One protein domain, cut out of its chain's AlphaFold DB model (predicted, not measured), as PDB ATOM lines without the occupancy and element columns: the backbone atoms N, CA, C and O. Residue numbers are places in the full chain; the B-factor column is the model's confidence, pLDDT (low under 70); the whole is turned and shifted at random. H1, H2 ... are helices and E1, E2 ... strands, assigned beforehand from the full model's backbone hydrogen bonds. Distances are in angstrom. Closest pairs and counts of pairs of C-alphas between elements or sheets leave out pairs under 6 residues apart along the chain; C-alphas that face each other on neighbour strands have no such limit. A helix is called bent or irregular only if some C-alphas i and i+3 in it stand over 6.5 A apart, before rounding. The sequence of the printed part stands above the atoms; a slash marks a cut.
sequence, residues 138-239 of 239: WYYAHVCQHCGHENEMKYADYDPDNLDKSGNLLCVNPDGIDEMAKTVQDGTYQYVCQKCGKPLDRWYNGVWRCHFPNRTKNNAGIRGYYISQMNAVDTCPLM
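What this domain is: This is residues 138 to 239 of the 239 residues of an uncharacterized protein of Hymenobacter sp. CCM 8763 (UniProt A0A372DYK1). With little regular structure, this is an elongated, loop-rich body: a small antiparallel sheet, E2 - E1 - E5, and a separate hairpin, E3 and E4, joined by long loops. Residues 178 to 183 and 217 to 222 stick out at opposite ends, and residues 220 to 239 run back from H1, 225 to 226 pairing parallel with 138 to 139 of E1. The 102 printed residues, 27 in named elements, run E1 E2 E3 E4 E5 H1, mixed helices and strands; only just loose, close to compact, radius of gyration of the C-alphas 15.7 A, spans 54 by 28 by 25 A.

Where its parts are: E1, residues 138 to 143, 15.2 A, begins at C-alpha (-20.431, 19.887, 32.338). E2 is 150 to 152, 6.6 A; E5 206 to 210, 13.2 A; E3 169 to 171, 6.5 A; E4 189 to 191, 6.8 A. Irregular H1, residues 213 to 219, is 11.0 A long, with C-alphas 215 and 218 9.1 A apart, and ends at C-alpha 219 at (-31.821, 29.408, 28.726).

How they stand to each other: Inner strand E1 is antiparallel to E5, N 141 to O 207 2.8 A, and forms a hairpin with E2, N 142 to O 151 2.9 A. Hairpin E3 and E4 has N 190 to O 170 at 2.8 A. H1, not on the sheet, has 0 of 3 O i to N i+4 and 2 of 4 O i to N i+3 pairs within hydrogen-bond range.

The domain as a whole: The farthest C-alphas, Met 180 and Asn 218, are 54.1 A apart. The printed part has no cut; E2 to E3, E3 to E4 and E4 to E5 are long links. Residues 234 to 239 have pLDDT under 70.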
ATOM      1  N   TRP A 138     -21.781  19.439  32.628       96.88
ATOM      2  CA  TRP A 138     -20.431  19.887  32.338       96.88
ATOM      3  C   TRP A 138     -19.409  19.198  33.233       96.88
ATOM      4  O   TRP A 138     -19.574  19.146  34.450       96.88
ATOM      5  N   TYR A 139     -18.307  18.763  32.639       95.06
ATOM      6  CA  TYR A 139     -17.162  18.188  33.332       95.06
ATOM      7  C   TYR A 139     -15.860  18.807  32.820       95.06
ATOM      8  O   TYR A 139     -15.788  19.324  31.698       95.06
ATOM      9  N   TYR A 140     -14.830  18.774  33.661       94.44
ATOM     10  CA  TYR A 140     -13.504  19.264  33.308       94.44
ATOM     11  C   TYR A 140     -12.657  18.129  32.718       94.44
ATOM     12  O   TYR A 140     -12.270  17.192  33.423       94.44
ATOM     13  N   ALA A 141     -12.406  18.201  31.412       94.75
ATOM     14  CA  ALA A 141     -11.710  17.181  30.639       94.75
ATOM     15  C   ALA A 141     -10.241  17.553  30.414       94.75
ATOM     16  O   ALA A 141      -9.955  18.695  30.075       94.75
ATOM     17  N   HIS A 142      -9.316  16.596  30.499       94.44
ATOM     18  CA  HIS A 142      -7.909  16.807  30.128       94.44
ATOM     19  C   HIS A 142      -7.620  16.261  28.728       94.44
ATOM     20  O   HIS A 142      -7.828  15.073  28.453       94.44
ATOM     21  N   VAL A 143      -7.129  17.119  27.833       94.81
ATOM     22  CA  VAL A 143      -6.833  16.738  26.443       94.81
ATOM     23  C   VAL A 143      -5.470  16.053  26.362       94.81
ATOM     24  O   VAL A 143      -4.439  16.644  26.683       94.81
ATOM     25  N   CYS A 144      -5.438  14.799  25.915       94.50
ATOM     26  CA  CYS A 144      -4.193  14.053  25.771       94.50
ATOM     27  C   CYS A 144      -3.314  14.638  24.656       94.50
ATOM     28  O   CYS A 144      -3.721  14.664  23.496       94.50
ATOM     29  N   GLN A 145      -2.068  14.988  24.980       94.12
ATOM     30  CA  GLN A 145      -1.111  15.555  24.018       94.12
ATOM     31  C   GLN A 145      -0.595  14.547  22.982       94.12
ATOM     32  O   GLN A 145       0.028  14.925  21.995       94.12
ATOM     33  N   HIS A 146      -0.851  13.252  23.187       94.69
ATOM     34  CA  HIS A 146      -0.381  12.200  22.288       94.69
ATOM     35  C   HIS A 146      -1.424  11.744  21.265       94.69
ATOM     36  O   HIS A 146      -1.048  11.297  20.186       94.69
ATOM     37  N   CYS A 147      -2.714  11.780  21.613       94.81
ATOM     38  CA  CYS A 147      -3.786  11.263  20.753       94.81
ATOM     39  C   CYS A 147      -4.997  12.199  20.624       94.81
ATOM     40  O   CYS A 147      -5.951  11.849  19.934       94.81
ATOM     41  N   GLY A 148      -4.987  13.356  21.296       94.31
ATOM     42  CA  GLY A 148      -6.071  14.341  21.270       94.31
ATOM     43  C   GLY A 148      -7.336  13.933  22.029       94.31
ATOM     44  O   GLY A 148      -8.321  14.662  21.989       94.31
ATOM     45  N   HIS A 149      -7.343  12.780  22.706       94.69
ATOM     46  CA  HIS A 149      -8.525  12.305  23.428       94.69
ATOM     47  C   HIS A 149      -8.841  13.178  24.642       94.69
ATOM     48  O   HIS A 149      -7.942  13.548  25.397       94.69
ATOM     49  N   GLU A 150     -10.123  13.450  24.853       94.69
ATOM     50  CA  GLU A 150     -10.627  14.230  25.980       94.69
ATOM     51  C   GLU A 150     -10.917  13.284  27.151       94.69
ATOM     52  O   GLU A 150     -11.762  12.392  27.069       94.69
ATOM     53  N   ASN A 151     -10.161  13.427  28.238       94.12
ATOM     54  CA  ASN A 151     -10.253  12.543  29.395       94.12
ATOM     55  C   ASN A 151     -11.131  13.181  30.468       94.12
ATOM     56  O   ASN A 151     -10.704  14.126  31.132       94.12
ATOM     57  N   GLU A 152     -12.333  12.642  30.658       94.31
ATOM     58  CA  GLU A 152     -13.063  12.798  31.914       94.31
ATOM     59  C   GLU A 152     -12.367  11.937  32.969       94.31
ATOM     60  O   GLU A 152     -12.338  10.716  32.837       94.31
ATOM     61  N   MET A 153     -11.759  12.566  33.976       92.06
ATOM     62  CA  MET A 153     -10.896  11.857  34.923       92.06
ATOM     63  C   MET A 153     -11.697  10.904  35.815       92.06
ATOM     64  O   MET A 153     -12.508  11.348  36.633       92.06
ATOM     65  N   LYS A 154     -11.417   9.604  35.698       91.69
ATOM     66  CA  LYS A 154     -12.048   8.533  36.483       91.69
ATOM     67  C   LYS A 154     -11.026   7.791  37.336       91.69
ATOM     68  O   LYS A 154      -9.945   7.457  36.858       91.69
ATOM     69  N   TYR A 155     -11.433   7.446  38.558       90.56
ATOM     70  CA  TYR A 155     -10.645   6.637  39.496       90.56
ATOM     71  C   TYR A 155     -10.521   5.163  39.090       90.56
ATOM     72  O   TYR A 155      -9.828   4.417  39.766       90.56
ATOM     73  N   ALA A 156     -11.218   4.728  38.040       92.31
ATOM     74  CA  ALA A 156     -11.081   3.370  37.537       92.31
ATOM     75  C   ALA A 156      -9.673   3.130  36.965       92.31
ATOM     76  O   ALA A 156      -9.013   4.062  36.485       92.31
ATOM     77  N   ASP A 157      -9.251   1.871  36.990       94.00
ATOM     78  CA  ASP A 157      -7.995   1.454  36.384       94.00
ATOM     79  C   ASP A 157      -8.044   1.614  34.862       94.00
ATOM     80  O   ASP A 157      -9.100   1.535  34.226       94.00
ATOM     81  N   TYR A 158      -6.886   1.881  34.273       95.31
ATOM     82  CA  TYR A 158      -6.703   1.874  32.835       95.31
ATOM     83  C   TYR A 158      -6.893   0.455  32.298       95.31
ATOM     84  O   TYR A 158      -6.218  -0.477  32.734       95.31
ATOM     85  N   ASP A 159      -7.788   0.317  31.324       94.06
ATOM     86  CA  ASP A 159      -8.098  -0.943  30.659       94.06
ATOM     87  C   ASP A 159      -7.878  -0.764  29.144       94.06
ATOM     88  O   ASP A 159      -8.668  -0.078  28.486       94.06
ATOM     89  N   PRO A 160      -6.808  -1.342  28.566       92.44
ATOM     90  CA  PRO A 160      -6.530  -1.215  27.138       92.44
ATOM     91  C   PRO A 160      -7.559  -1.939  26.257       92.44
ATOM     92  O   PRO A 160      -7.686  -1.599  25.078       92.44
ATOM     93  N   ASP A 161      -8.292  -2.909  26.806       92.56
ATOM     94  CA  ASP A 161      -9.217  -3.765  26.066       92.56
ATOM     95  C   ASP A 161     -10.647  -3.203  26.065       92.56
ATOM     96  O   ASP A 161     -11.466  -3.565  25.213       92.56
ATOM     97  N   ASN A 162     -10.968  -2.295  26.995       91.00
ATOM     98  CA  ASN A 162     -12.300  -1.715  27.127       91.00
ATOM     99  C   ASN A 162     -12.277  -0.218  27.457       91.00
ATOM    100  O   ASN A 162     -12.307   0.187  28.618       91.00
ATOM    101  N   LEU A 163     -12.356   0.619  26.418       89.25
ATOM    102  CA  LEU A 163     -12.365   2.080  26.556       89.25
ATOM    103  C   LEU A 163     -13.511   2.621  27.431       89.25
ATOM    104  O   LEU A 163     -13.327   3.622  28.120       89.25
ATOM    105  N   ASP A 164     -14.685   1.986  27.415       87.19
ATOM    106  CA  ASP A 164     -15.846   2.467  28.175       87.19
ATOM    107  C   ASP A 164     -15.658   2.270  29.686       87.19
ATOM    108  O   ASP A 164     -16.093   3.103  30.492       87.19
ATOM    109  N   LYS A 165     -14.993   1.172  30.066       88.19
ATOM    110  CA  LYS A 165     -14.664   0.837  31.459       88.19
ATOM    111  C   LYS A 165     -13.330   1.411  31.916       88.19
ATOM    112  O   LYS A 165     -13.167   1.622  33.115       88.19
ATOM    113  N   SER A 166     -12.421   1.687  30.984       92.12
ATOM    114  CA  SER A 166     -11.116   2.260  31.281       92.12
ATOM    115  C   SER A 166     -11.264   3.588  32.013       92.12
ATOM    116  O   SER A 166     -12.014   4.482  31.606       92.12
ATOM    117  N   GLY A 167     -10.501   3.736  33.089       93.75
ATOM    118  CA  GLY A 167     -10.261   5.016  33.729       93.75
ATOM    119  C   GLY A 167      -8.881   5.563  33.400       93.75
ATOM    120  O   GLY A 167      -8.363   5.384  32.293       93.75
ATOM    121  N   ASN A 168      -8.320   6.301  34.355       94.75
ATOM    122  CA  ASN A 168      -7.106   7.089  34.162       94.75
ATOM    123  C   ASN A 168      -5.976   6.715  35.121       94.75
ATOM    124  O   ASN A 168      -4.988   7.444  35.169       94.75
ATOM    125  N   LEU A 169      -6.108   5.630  35.884       93.94
ATOM    126  CA  LEU A 169      -5.075   5.158  36.804       93.94
ATOM    127  C   LEU A 169      -4.384   3.918  36.243       93.94
ATOM    128  O   LEU A 169      -5.018   2.900  36.010       93.94
ATOM    129  N   LEU A 170      -3.073   3.992  36.039       93.88
ATOM    130  CA  LEU A 170      -2.245   2.838  35.699       93.88
ATOM    131  C   LEU A 170      -1.375   2.485  36.902       93.88
ATOM    132  O   LEU A 170      -0.559   3.307  37.315       93.88
ATOM    133  N   CYS A 171      -1.529   1.279  37.448       91.81
ATOM    134  CA  CYS A 171      -0.597   0.748  38.440       91.81
ATOM    135  C   CYS A 171       0.690   0.306  37.729       91.81
ATOM    136  O   CYS A 171       0.666  -0.618  36.916       91.81
ATOM    137  N   VAL A 172       1.801   0.989  38.004       92.19
ATOM    138  CA  VAL A 172       3.117   0.692  37.411       92.19
ATOM    139  C   VAL A 172       4.030  -0.073  38.370       92.19
ATOM    140  O   VAL A 172       4.938  -0.760  37.910       92.19
ATOM    141  N   ASN A 173       3.784   0.009  39.682       90.25
ATOM    142  CA  ASN A 173       4.527  -0.732  40.704       90.25
ATOM    143  C   ASN A 173       3.572  -1.367  41.737       90.25
ATOM    144  O   ASN A 173       3.313  -0.760  42.776       90.25
ATOM    145  N   PRO A 174       3.060  -2.585  41.487       88.94
ATOM    146  CA  PRO A 174       2.146  -3.267  42.406       88.94
ATOM    147  C   PRO A 174       2.722  -3.480  43.813       88.94
ATOM    148  O   PRO A 174       1.983  -3.387  44.790       88.94
ATOM    149  N   ASP A 175       4.038  -3.686  43.928       90.62
ATOM    150  CA  ASP A 175       4.729  -3.890  45.210       90.62
ATOM    151  C   ASP A 175       4.780  -2.612  46.070       90.62
ATOM    152  O   ASP A 175       5.109  -2.658  47.255       90.62
ATOM    153  N   GLY A 176       4.448  -1.453  45.489       87.50
ATOM    154  CA  GLY A 176       4.323  -0.183  46.200       87.50
ATOM    155  C   GLY A 176       3.021  -0.033  46.996       87.50
ATOM    156  O   GLY A 176       2.850   0.979  47.680       87.50
ATOM    157  N   ILE A 177       2.105  -1.007  46.916       90.00
ATOM    158  CA  ILE A 177       0.830  -1.022  47.643       90.00
ATOM    159  C   ILE A 177       0.972  -1.881  48.903       90.00
ATOM    160  O   ILE A 177       1.153  -3.092  48.822       90.00
ATOM    161  N   ASP A 178       0.811  -1.269  50.074       89.94
ATOM    162  CA  ASP A 178       0.682  -1.992  51.341       89.94
ATOM    163  C   ASP A 178      -0.771  -1.906  51.823       89.94
ATOM    164  O   ASP A 178      -1.213  -0.906  52.399       89.94
ATOM    165  N   GLU A 179      -1.541  -2.966  51.572       88.50
ATOM    166  CA  GLU A 179      -2.954  -3.035  51.955       88.50
ATOM    167  C   GLU A 179      -3.158  -3.070  53.476       88.50
ATOM    168  O   GLU A 179      -4.156  -2.543  53.980       88.50
ATOM    169  N   MET A 180      -2.218  -3.663  54.221       89.06
ATOM    170  CA  MET A 180      -2.307  -3.755  55.678       89.06
ATOM    171  C   MET A 180      -2.069  -2.390  56.322       89.06
ATOM    172  O   MET A 180      -2.820  -1.994  57.218       89.06
ATOM    173  N   ALA A 181      -1.060  -1.656  55.849       88.94
ATOM    174  CA  ALA A 181      -0.753  -0.304  56.307       88.94
ATOM    175  C   ALA A 181      -1.648   0.772  55.668       88.94
ATOM    176  O   ALA A 181      -1.705   1.893  56.176       88.94
ATOM    177  N   LYS A 182      -2.375   0.437  54.591       88.62
ATOM    178  CA  LYS A 182      -3.169   1.362  53.763       88.62
ATOM    179  C   LYS A 182      -2.326   2.507  53.204       88.62
ATOM    180  O   LYS A 182      -2.762   3.660  53.189       88.62
ATOM    181  N   THR A 183      -1.117   2.187  52.763       87.25
ATOM    182  CA  THR A 183      -0.178   3.144  52.180       87.25
ATOM    183  C   THR A 183       0.129   2.776  50.735       87.25
ATOM    184  O   THR A 183       0.071   1.617  50.328       87.25
ATOM    185  N   VAL A 184       0.429   3.803  49.947       86.81
ATOM    186  CA  VAL A 184       0.831   3.676  48.550       86.81
ATOM    187  C   VAL A 184       2.108   4.485  48.394       86.81
ATOM    188  O   VAL A 184       2.133   5.658  48.762       86.81
ATOM    189  N   GLN A 185       3.171   3.850  47.911       88.06
ATOM    190  CA  GLN A 185       4.443   4.519  47.656       88.06
ATOM    191  C   GLN A 185       4.325   5.460  46.451       88.06
ATOM    192  O   GLN A 185       3.592   5.175  45.496       88.06
ATOM    193  N   ASP A 186       5.076   6.559  46.467       85.44
ATOM    194  CA  ASP A 186       5.138   7.478  45.332       85.44
ATOM    195  C   ASP A 186       5.612   6.742  44.067       85.44
ATOM    196  O   ASP A 186       6.462   5.851  44.112       85.44
ATOM    197  N   GLY A 187       5.002   7.072  42.929       84.75
ATOM    198  CA  GLY A 187       5.262   6.397  41.657       84.75
ATOM    199  C   GLY A 187       4.559   5.047  41.475       84.75
ATOM    200  O   GLY A 187       4.701   4.458  40.413       84.75
ATOM    201  N   THR A 188       3.768   4.558  42.441       89.38
ATOM    202  CA  THR A 188       2.987   3.307  42.288       89.38
ATOM    203  C   THR A 188       1.910   3.411  41.212       89.38
ATOM    204  O   THR A 188       1.707   2.475  40.436       89.38
ATOM    205  N   TYR A 189       1.244   4.564  41.142       91.12
ATOM    206  CA  TYR A 189       0.233   4.862  40.135       91.12
ATOM    207  C   TYR A 189       0.675   6.007  39.237       91.12
ATOM    208  O   TYR A 189       1.286   6.977  39.684       91.12
ATOM    209  N   GLN A 190       0.275   5.928  37.975       91.62
ATOM    210  CA  GLN A 190       0.457   6.978  36.992       91.62
ATOM    211  C   GLN A 190      -0.886   7.391  36.395       91.62
ATOM    212  O   GLN A 190      -1.721   6.550  36.058       91.62
ATOM    213  N   TYR A 191      -1.084   8.700  36.218       92.62
ATOM    214  CA  TYR A 191      -2.221   9.205  35.455       92.62
ATOM    215  C   TYR A 191      -1.980   9.007  33.961       92.62
ATOM    216  O   TYR A 191      -1.034   9.565  33.397       92.62
ATOM    217  N   VAL A 192      -2.858   8.254  33.311       94.94
ATOM    218  CA  VAL A 192      -2.752   7.938  31.885       94.94
ATOM    219  C   VAL A 192      -4.012   8.321  31.122       94.94
ATOM    220  O   VAL A 192      -5.103   8.479  31.677       94.94
ATOM    221  N   CYS A 193      -3.868   8.497  29.812       95.38
ATOM    222  CA  CYS A 193      -5.013   8.682  28.937       95.38
ATOM    223  C   CYS A 193      -5.823   7.384  28.838       95.38
ATOM    224  O   CYS A 193      -5.278   6.359  28.433       95.38
ATOM    225  N   GLN A 194      -7.138   7.466  29.065       95.38
ATOM    226  CA  GLN A 194      -8.057   6.319  28.989       95.38
ATOM    227  C   GLN A 194      -8.065   5.635  27.610       95.38
ATOM    228  O   GLN A 194      -8.465   4.489  27.497       95.38
ATOM    229  N   LYS A 195      -7.633   6.336  26.548       94.75
ATOM    230  CA  LYS A 195      -7.635   5.818  25.171       94.75
ATOM    231  C   LYS A 195      -6.311   5.207  24.721       94.75
ATOM    232  O   LYS A 195      -6.326   4.240  23.974       94.75
ATOM    233  N   CYS A 196      -5.177   5.818  25.061       94.75
ATOM    234  CA  CYS A 196      -3.876   5.393  24.525       94.75
ATOM    235  C   CYS A 196      -2.892   4.899  25.588       94.75
ATOM    236  O   CYS A 196      -1.775   4.535  25.224       94.75
ATOM    237  N   GLY A 197      -3.250   4.962  26.874       94.44
ATOM    238  CA  GLY A 197      -2.415   4.512  27.991       94.44
ATOM    239  C   GLY A 197      -1.160   5.348  28.240       94.44
ATOM    240  O   GLY A 197      -0.417   5.076  29.176       94.44
ATOM    241  N   LYS A 198      -0.899   6.378  27.426       94.75
ATOM    242  CA  LYS A 198       0.265   7.250  27.612       94.75
ATOM    243  C   LYS A 198       0.061   8.199  28.796       94.75
ATOM    244  O   LYS A 198      -1.087   8.587  29.049       94.75
ATOM    245  N   PRO A 199       1.151   8.621  29.464       93.94
ATOM    246  CA  PRO A 199       1.093   9.571  30.567       93.94
ATOM    247  C   PRO A 199       0.323  10.833  30.185       93.94
ATOM    248  O   PRO A 199       0.490  11.379  29.091       93.94
ATOM    249  N   LEU A 200      -0.548  11.279  31.081       91.69
ATOM    250  CA  LEU A 200      -1.384  12.449  30.866       91.69
ATOM    251  C   LEU A 200      -0.819  13.629  31.659       91.69
ATOM    252  O   LEU A 200      -0.878  13.636  32.886       91.69
ATOM    253  N   ASP A 201      -0.309  14.642  30.958       88.25
ATOM    254  CA  ASP A 201      -0.079  15.955  31.568       88.25
ATOM    255  C   ASP A 201      -1.437  16.565  31.943       88.25
ATOM    256  O   ASP A 201      -2.383  16.484  31.160       88.25
ATOM    257  N   ARG A 202      -1.560  17.130  33.144       88.75
ATOM    258  CA  ARG A 202      -2.817  17.675  33.683       88.75
ATOM    259  C   ARG A 202      -2.738  19.156  34.052       88.75
ATOM    260  O   ARG A 202      -3.769  19.724  34.396       88.75
ATOM    261  N   TRP A 203      -1.568  19.794  33.976       84.06
ATOM    262  CA  TRP A 203      -1.364  21.131  34.550       84.06
ATOM    263  C   TRP A 203      -2.081  22.251  33.787       84.06
ATOM    264  O   TRP A 203      -2.650  23.140  34.414       84.06
ATOM    265  N   TYR A 204      -2.109  22.203  32.449       82.06
ATOM    266  CA  TYR A 204      -2.593  23.333  31.633       82.06
ATOM    267  C   TYR A 204      -3.374  22.935  30.369       82.06
ATOM    268  O   TYR A 204      -3.493  23.718  29.432       82.06
ATOM    269  N   ASN A 205      -3.924  21.722  30.320       85.44
ATOM    270  CA  ASN A 205      -4.631  21.181  29.147       85.44
ATOM    271  C   ASN A 205      -6.123  20.909  29.388       85.44
ATOM    272  O   ASN A 205      -6.755  20.172  28.624       85.44
ATOM    273  N   GLY A 206      -6.666  21.432  30.484       89.94
ATOM    274  CA  GLY A 206      -8.034  21.162  30.878       89.94
ATOM    275  C   GLY A 206      -9.042  22.054  30.148       89.94
ATOM    276  O   GLY A 206      -8.870  23.270  30.047       89.94
ATOM    277  N   VAL A 207     -10.118  21.449  29.658       93.81
ATOM    278  CA  VAL A 207     -11.201  22.099  28.916       93.81
ATOM    279  C   VAL A 207     -12.552  21.661  29.467       93.81
ATOM    280  O   VAL A 207     -12.764  20.499  29.800       93.81
ATOM    281  N   TRP A 208     -13.501  22.590  29.539       94.94
ATOM    282  CA  TRP A 208     -14.878  22.250  29.884       94.94
ATOM    283  C   TRP A 208     -15.565  21.550  28.705       94.94
ATOM    284  O   TRP A 208     -15.512  22.020  27.560       94.94
ATOM    285  N   ARG A 209     -16.215  20.423  28.993       95.88
ATOM    286  CA  ARG A 209     -17.020  19.633  28.053       95.88
ATOM    287  C   ARG A 209     -18.375  19.327  28.656       95.88
ATOM    288  O   ARG A 209     -18.536  19.405  29.865       95.88
ATOM    289  N   CYS A 210     -19.356  19.047  27.806       95.69
ATOM    290  CA  CYS A 210     -20.758  18.943  28.188       95.69
ATOM    291  C   CYS A 210     -21.368  17.687  27.572       95.69
ATOM    292  O   CYS A 210     -21.339  17.532  26.350       95.69
ATOM    293  N   HIS A 211     -21.929  16.811  28.406       95.31
ATOM    294  CA  HIS A 211     -22.573  15.581  27.933       95.31
ATOM    295  C   HIS A 211     -23.915  15.857  27.249       95.31
ATOM    296  O   HIS A 211     -24.237  15.247  26.229       95.31
ATOM    297  N   PHE A 212     -24.706  16.796  27.775       96.19
ATOM    298  CA  PHE A 212     -26.081  17.029  27.323       96.19
ATOM    299  C   PHE A 212     -26.384  18.512  27.045       96.19
ATOM    300  O   PHE A 212     -27.327  19.063  27.623       96.19
ATOM    301  N   PRO A 213     -25.685  19.161  26.093       94.81
ATOM    302  CA  PRO A 213     -25.816  20.604  25.831       94.81
ATOM    303  C   PRO A 213     -27.226  21.021  25.395       94.81
ATOM    304  O   PRO A 213     -27.630  22.173  25.532       94.81
ATOM    305  N   ASN A 214     -28.021  20.080  24.880       94.88
ATOM    306  CA  ASN A 214     -29.398  20.340  24.474       94.88
ATOM    307  C   ASN A 214     -30.336  20.641  25.656       94.88
ATOM    308  O   ASN A 214     -31.358  21.291  25.444       94.88
ATOM    309  N   ARG A 215     -30.011  20.198  26.880       93.88
ATOM    310  CA  ARG A 215     -30.867  20.381  28.069       93.88
ATOM    311  C   ARG A 215     -30.946  21.830  28.540       93.88
ATOM    312  O   ARG A 215     -31.881  22.166  29.260       93.88
ATOM    313  N   THR A 216     -29.997  22.670  28.123       92.94
ATOM    314  CA  THR A 216     -29.922  24.086  28.503       92.94
ATOM    315  C   THR A 216     -30.121  25.058  27.340       92.94
ATOM    316  O   THR A 216     -29.857  26.260  27.451       92.94
ATOM    317  N   LYS A 217     -30.639  24.558  26.210       90.38
ATOM    318  CA  LYS A 217     -31.035  25.396  25.073       90.38
ATOM    319  C   LYS A 217     -32.086  26.427  25.489       90.38
ATOM    320  O   LYS A 217     -32.932  26.165  26.340       90.38
ATOM    321  N   ASN A 218     -32.033  27.600  24.858       87.94
ATOM    322  CA  ASN A 218     -32.956  28.719  25.091       87.94
ATOM    323  C   ASN A 218     -33.021  29.187  26.557       87.94
ATOM    324  O   ASN A 218     -34.066  29.644  27.009       87.94
ATOM    325  N   ASN A 219     -31.912  29.065  27.301       80.88
ATOM    326  CA  ASN A 219     -31.821  29.408  28.726       80.88
ATOM    327  C   ASN A 219     -32.806  28.641  29.629       80.88
ATOM    328  O   ASN A 219     -33.119  29.095  30.728       80.88
ATOM    329  N   ALA A 220     -33.280  27.475  29.186       86.44
ATOM    330  CA  ALA A 220     -34.058  26.559  30.010       86.44
ATOM    331  C   ALA A 220     -33.140  25.606  30.801       86.44
ATOM    332  O   ALA A 220     -31.942  25.524  30.547       86.44
ATOM    333  N   GLY A 221     -33.708  24.857  31.748       91.62
ATOM    334  CA  GLY A 221     -33.005  23.774  32.439       91.62
ATOM    335  C   GLY A 221     -31.965  24.223  33.472       91.62
ATOM    336  O   GLY A 221     -31.972  25.352  33.960       91.62
ATOM    337  N   ILE A 222     -31.087  23.290  33.848       94.00
ATOM    338  CA  ILE A 222     -30.056  23.478  34.874       94.00
ATOM    339  C   ILE A 222     -28.694  23.330  34.207       94.00
ATOM    340  O   ILE A 222     -28.446  22.319  33.549       94.00
ATOM    341  N   ARG A 223     -27.805  24.307  34.420       95.44
ATOM    342  CA  ARG A 223     -26.377  24.151  34.118       95.44
ATOM    343  C   ARG A 223     -25.683  23.486  35.296       95.44
ATOM    344  O   ARG A 223     -25.678  24.055  36.386       95.44
ATOM    345  N   GLY A 224     -25.134  22.296  35.095       95.94
ATOM    346  CA  GLY A 224     -24.452  21.547  36.151       95.94
ATOM    347  C   GLY A 224     -22.986  21.375  35.821       95.94
ATOM    348  O   GLY A 224     -22.662  21.035  34.694       95.94
ATOM    349  N   TYR A 225     -22.120  21.592  36.803       95.25
ATOM    350  CA  TYR A 225     -20.675  21.461  36.654       95.25
ATOM    351  C   TYR A 225     -20.159  20.440  37.659       95.25
ATOM    352  O   TYR A 225     -20.533  20.477  38.833       95.25
ATOM    353  N   TYR A 226     -19.286  19.557  37.197       93.38
ATOM    354  CA  TYR A 226     -18.614  18.555  37.999       93.38
ATOM    355  C   TYR A 226     -17.102  18.686  37.839       93.38
ATOM    356  O   TYR A 226     -16.580  18.845  36.734       93.38
ATOM    357  N   ILE A 227     -16.407  18.612  38.968       90.62
ATOM    358  CA  ILE A 227     -14.957  18.509  39.023       90.62
ATOM    359  C   ILE A 227     -14.612  17.338  39.938       90.62
ATOM    360  O   ILE A 227     -15.114  17.240  41.060       90.62
ATOM    361  N   SER A 228     -13.783  16.430  39.438       88.88
ATOM    362  CA  SER A 228     -13.248  15.328  40.225       88.88
ATOM    363  C   SER A 228     -12.059  15.825  41.040       88.88
ATOM    364  O   SER A 228     -11.325  16.720  40.624       88.88
ATOM    365  N   GLN A 229     -11.804  15.195  42.182       88.06
ATOM    366  CA  GLN A 229     -10.551  15.393  42.913       88.06
ATOM    367  C   GLN A 229      -9.327  15.035  42.048       88.06
ATOM    368  O   GLN A 229      -8.276  15.645  42.197       88.06
ATOM    369  N   MET A 230      -9.471  14.141  41.062       88.06
ATOM    370  CA  MET A 230      -8.408  13.834  40.092       88.06
ATOM    371  C   MET A 230      -8.073  14.990  39.138       88.06
ATOM    372  O   MET A 230      -7.041  14.952  38.466       88.06
ATOM    373  N   ASN A 231      -8.928  16.013  39.048       88.25
ATOM    374  CA  ASN A 231      -8.610  17.234  38.313       88.25
ATOM    375  C   ASN A 231      -7.702  18.176  39.121       88.25
ATOM    376  O   ASN A 231      -7.154  19.115  38.548       88.25
ATOM    377  N   ALA A 232      -7.523  17.951  40.428       82.00
ATOM    378  CA  ALA A 232      -6.550  18.698  41.211       82.00
ATOM    379  C   ALA A 232      -5.131  18.229  40.852       82.00
ATOM    380  O   ALA A 232      -4.806  17.039  40.884       82.00
ATOM    381  N   VAL A 233      -4.287  19.176  40.451       73.88
ATOM    382  CA  VAL A 233      -2.908  18.907  40.012       73.88
ATOM    383  C   VAL A 233      -1.915  18.952  41.172       73.88
ATOM    384  O   VAL A 233      -0.952  18.196  41.161       73.88
ATOM    385  N   ASP A 234      -2.224  19.727  42.217       56.91
ATOM    386  CA  ASP A 234      -1.346  19.951  43.374       56.91
ATOM    387  C   ASP A 234      -1.455  18.875  44.470       56.91
ATOM    388  O   ASP A 234      -0.655  18.854  45.402       56.91
ATOM    389  N   THR A 235      -2.450  17.982  44.408       43.41
ATOM    390  CA  THR A 235      -2.720  17.009  45.485       43.41
ATOM    391  C   THR A 235      -2.008  15.669  45.321       43.41
ATOM    392  O   THR A 235      -2.309  14.737  46.059       43.41
ATOM    393  N   CYS A 236      -1.070  15.550  44.381       38.62
ATOM    394  CA  CYS A 236      -0.267  14.343  44.232       38.62
ATOM    395  C   CYS A 236       1.188  14.718  43.930       38.62
ATOM    396  O   CYS A 236       1.448  15.210  42.829       38.62
ATOM    397  N   PRO A 237       2.146  14.455  44.838       35.66
ATOM    398  CA  PRO A 237       3.552  14.371  44.471       35.66
ATOM    399  C   PRO A 237       3.751  13.075  43.666       35.66
ATOM    400  O   PRO A 237       4.336  12.113  44.130       35.66
ATOM    401  N   LEU A 238       3.174  13.005  42.466       43.66
ATOM    402  CA  LEU A 238       3.477  11.965  41.482       43.66
ATOM    403  C   LEU A 238       4.431  12.557  40.442       43.66
ATOM    404  O   LEU A 238       4.098  12.647  39.258       43.66
ATOM    405  N   MET A 239       5.582  13.022  40.932       36.25
ATOM    406  CA  MET A 239       6.807  13.183  40.152       36.25
ATOM    407  C   MET A 239       7.806  12.132  40.608       36.25
ATOM    408  O   MET A 239       7.957  11.994  41.841       36.25
TER     409      MET A 239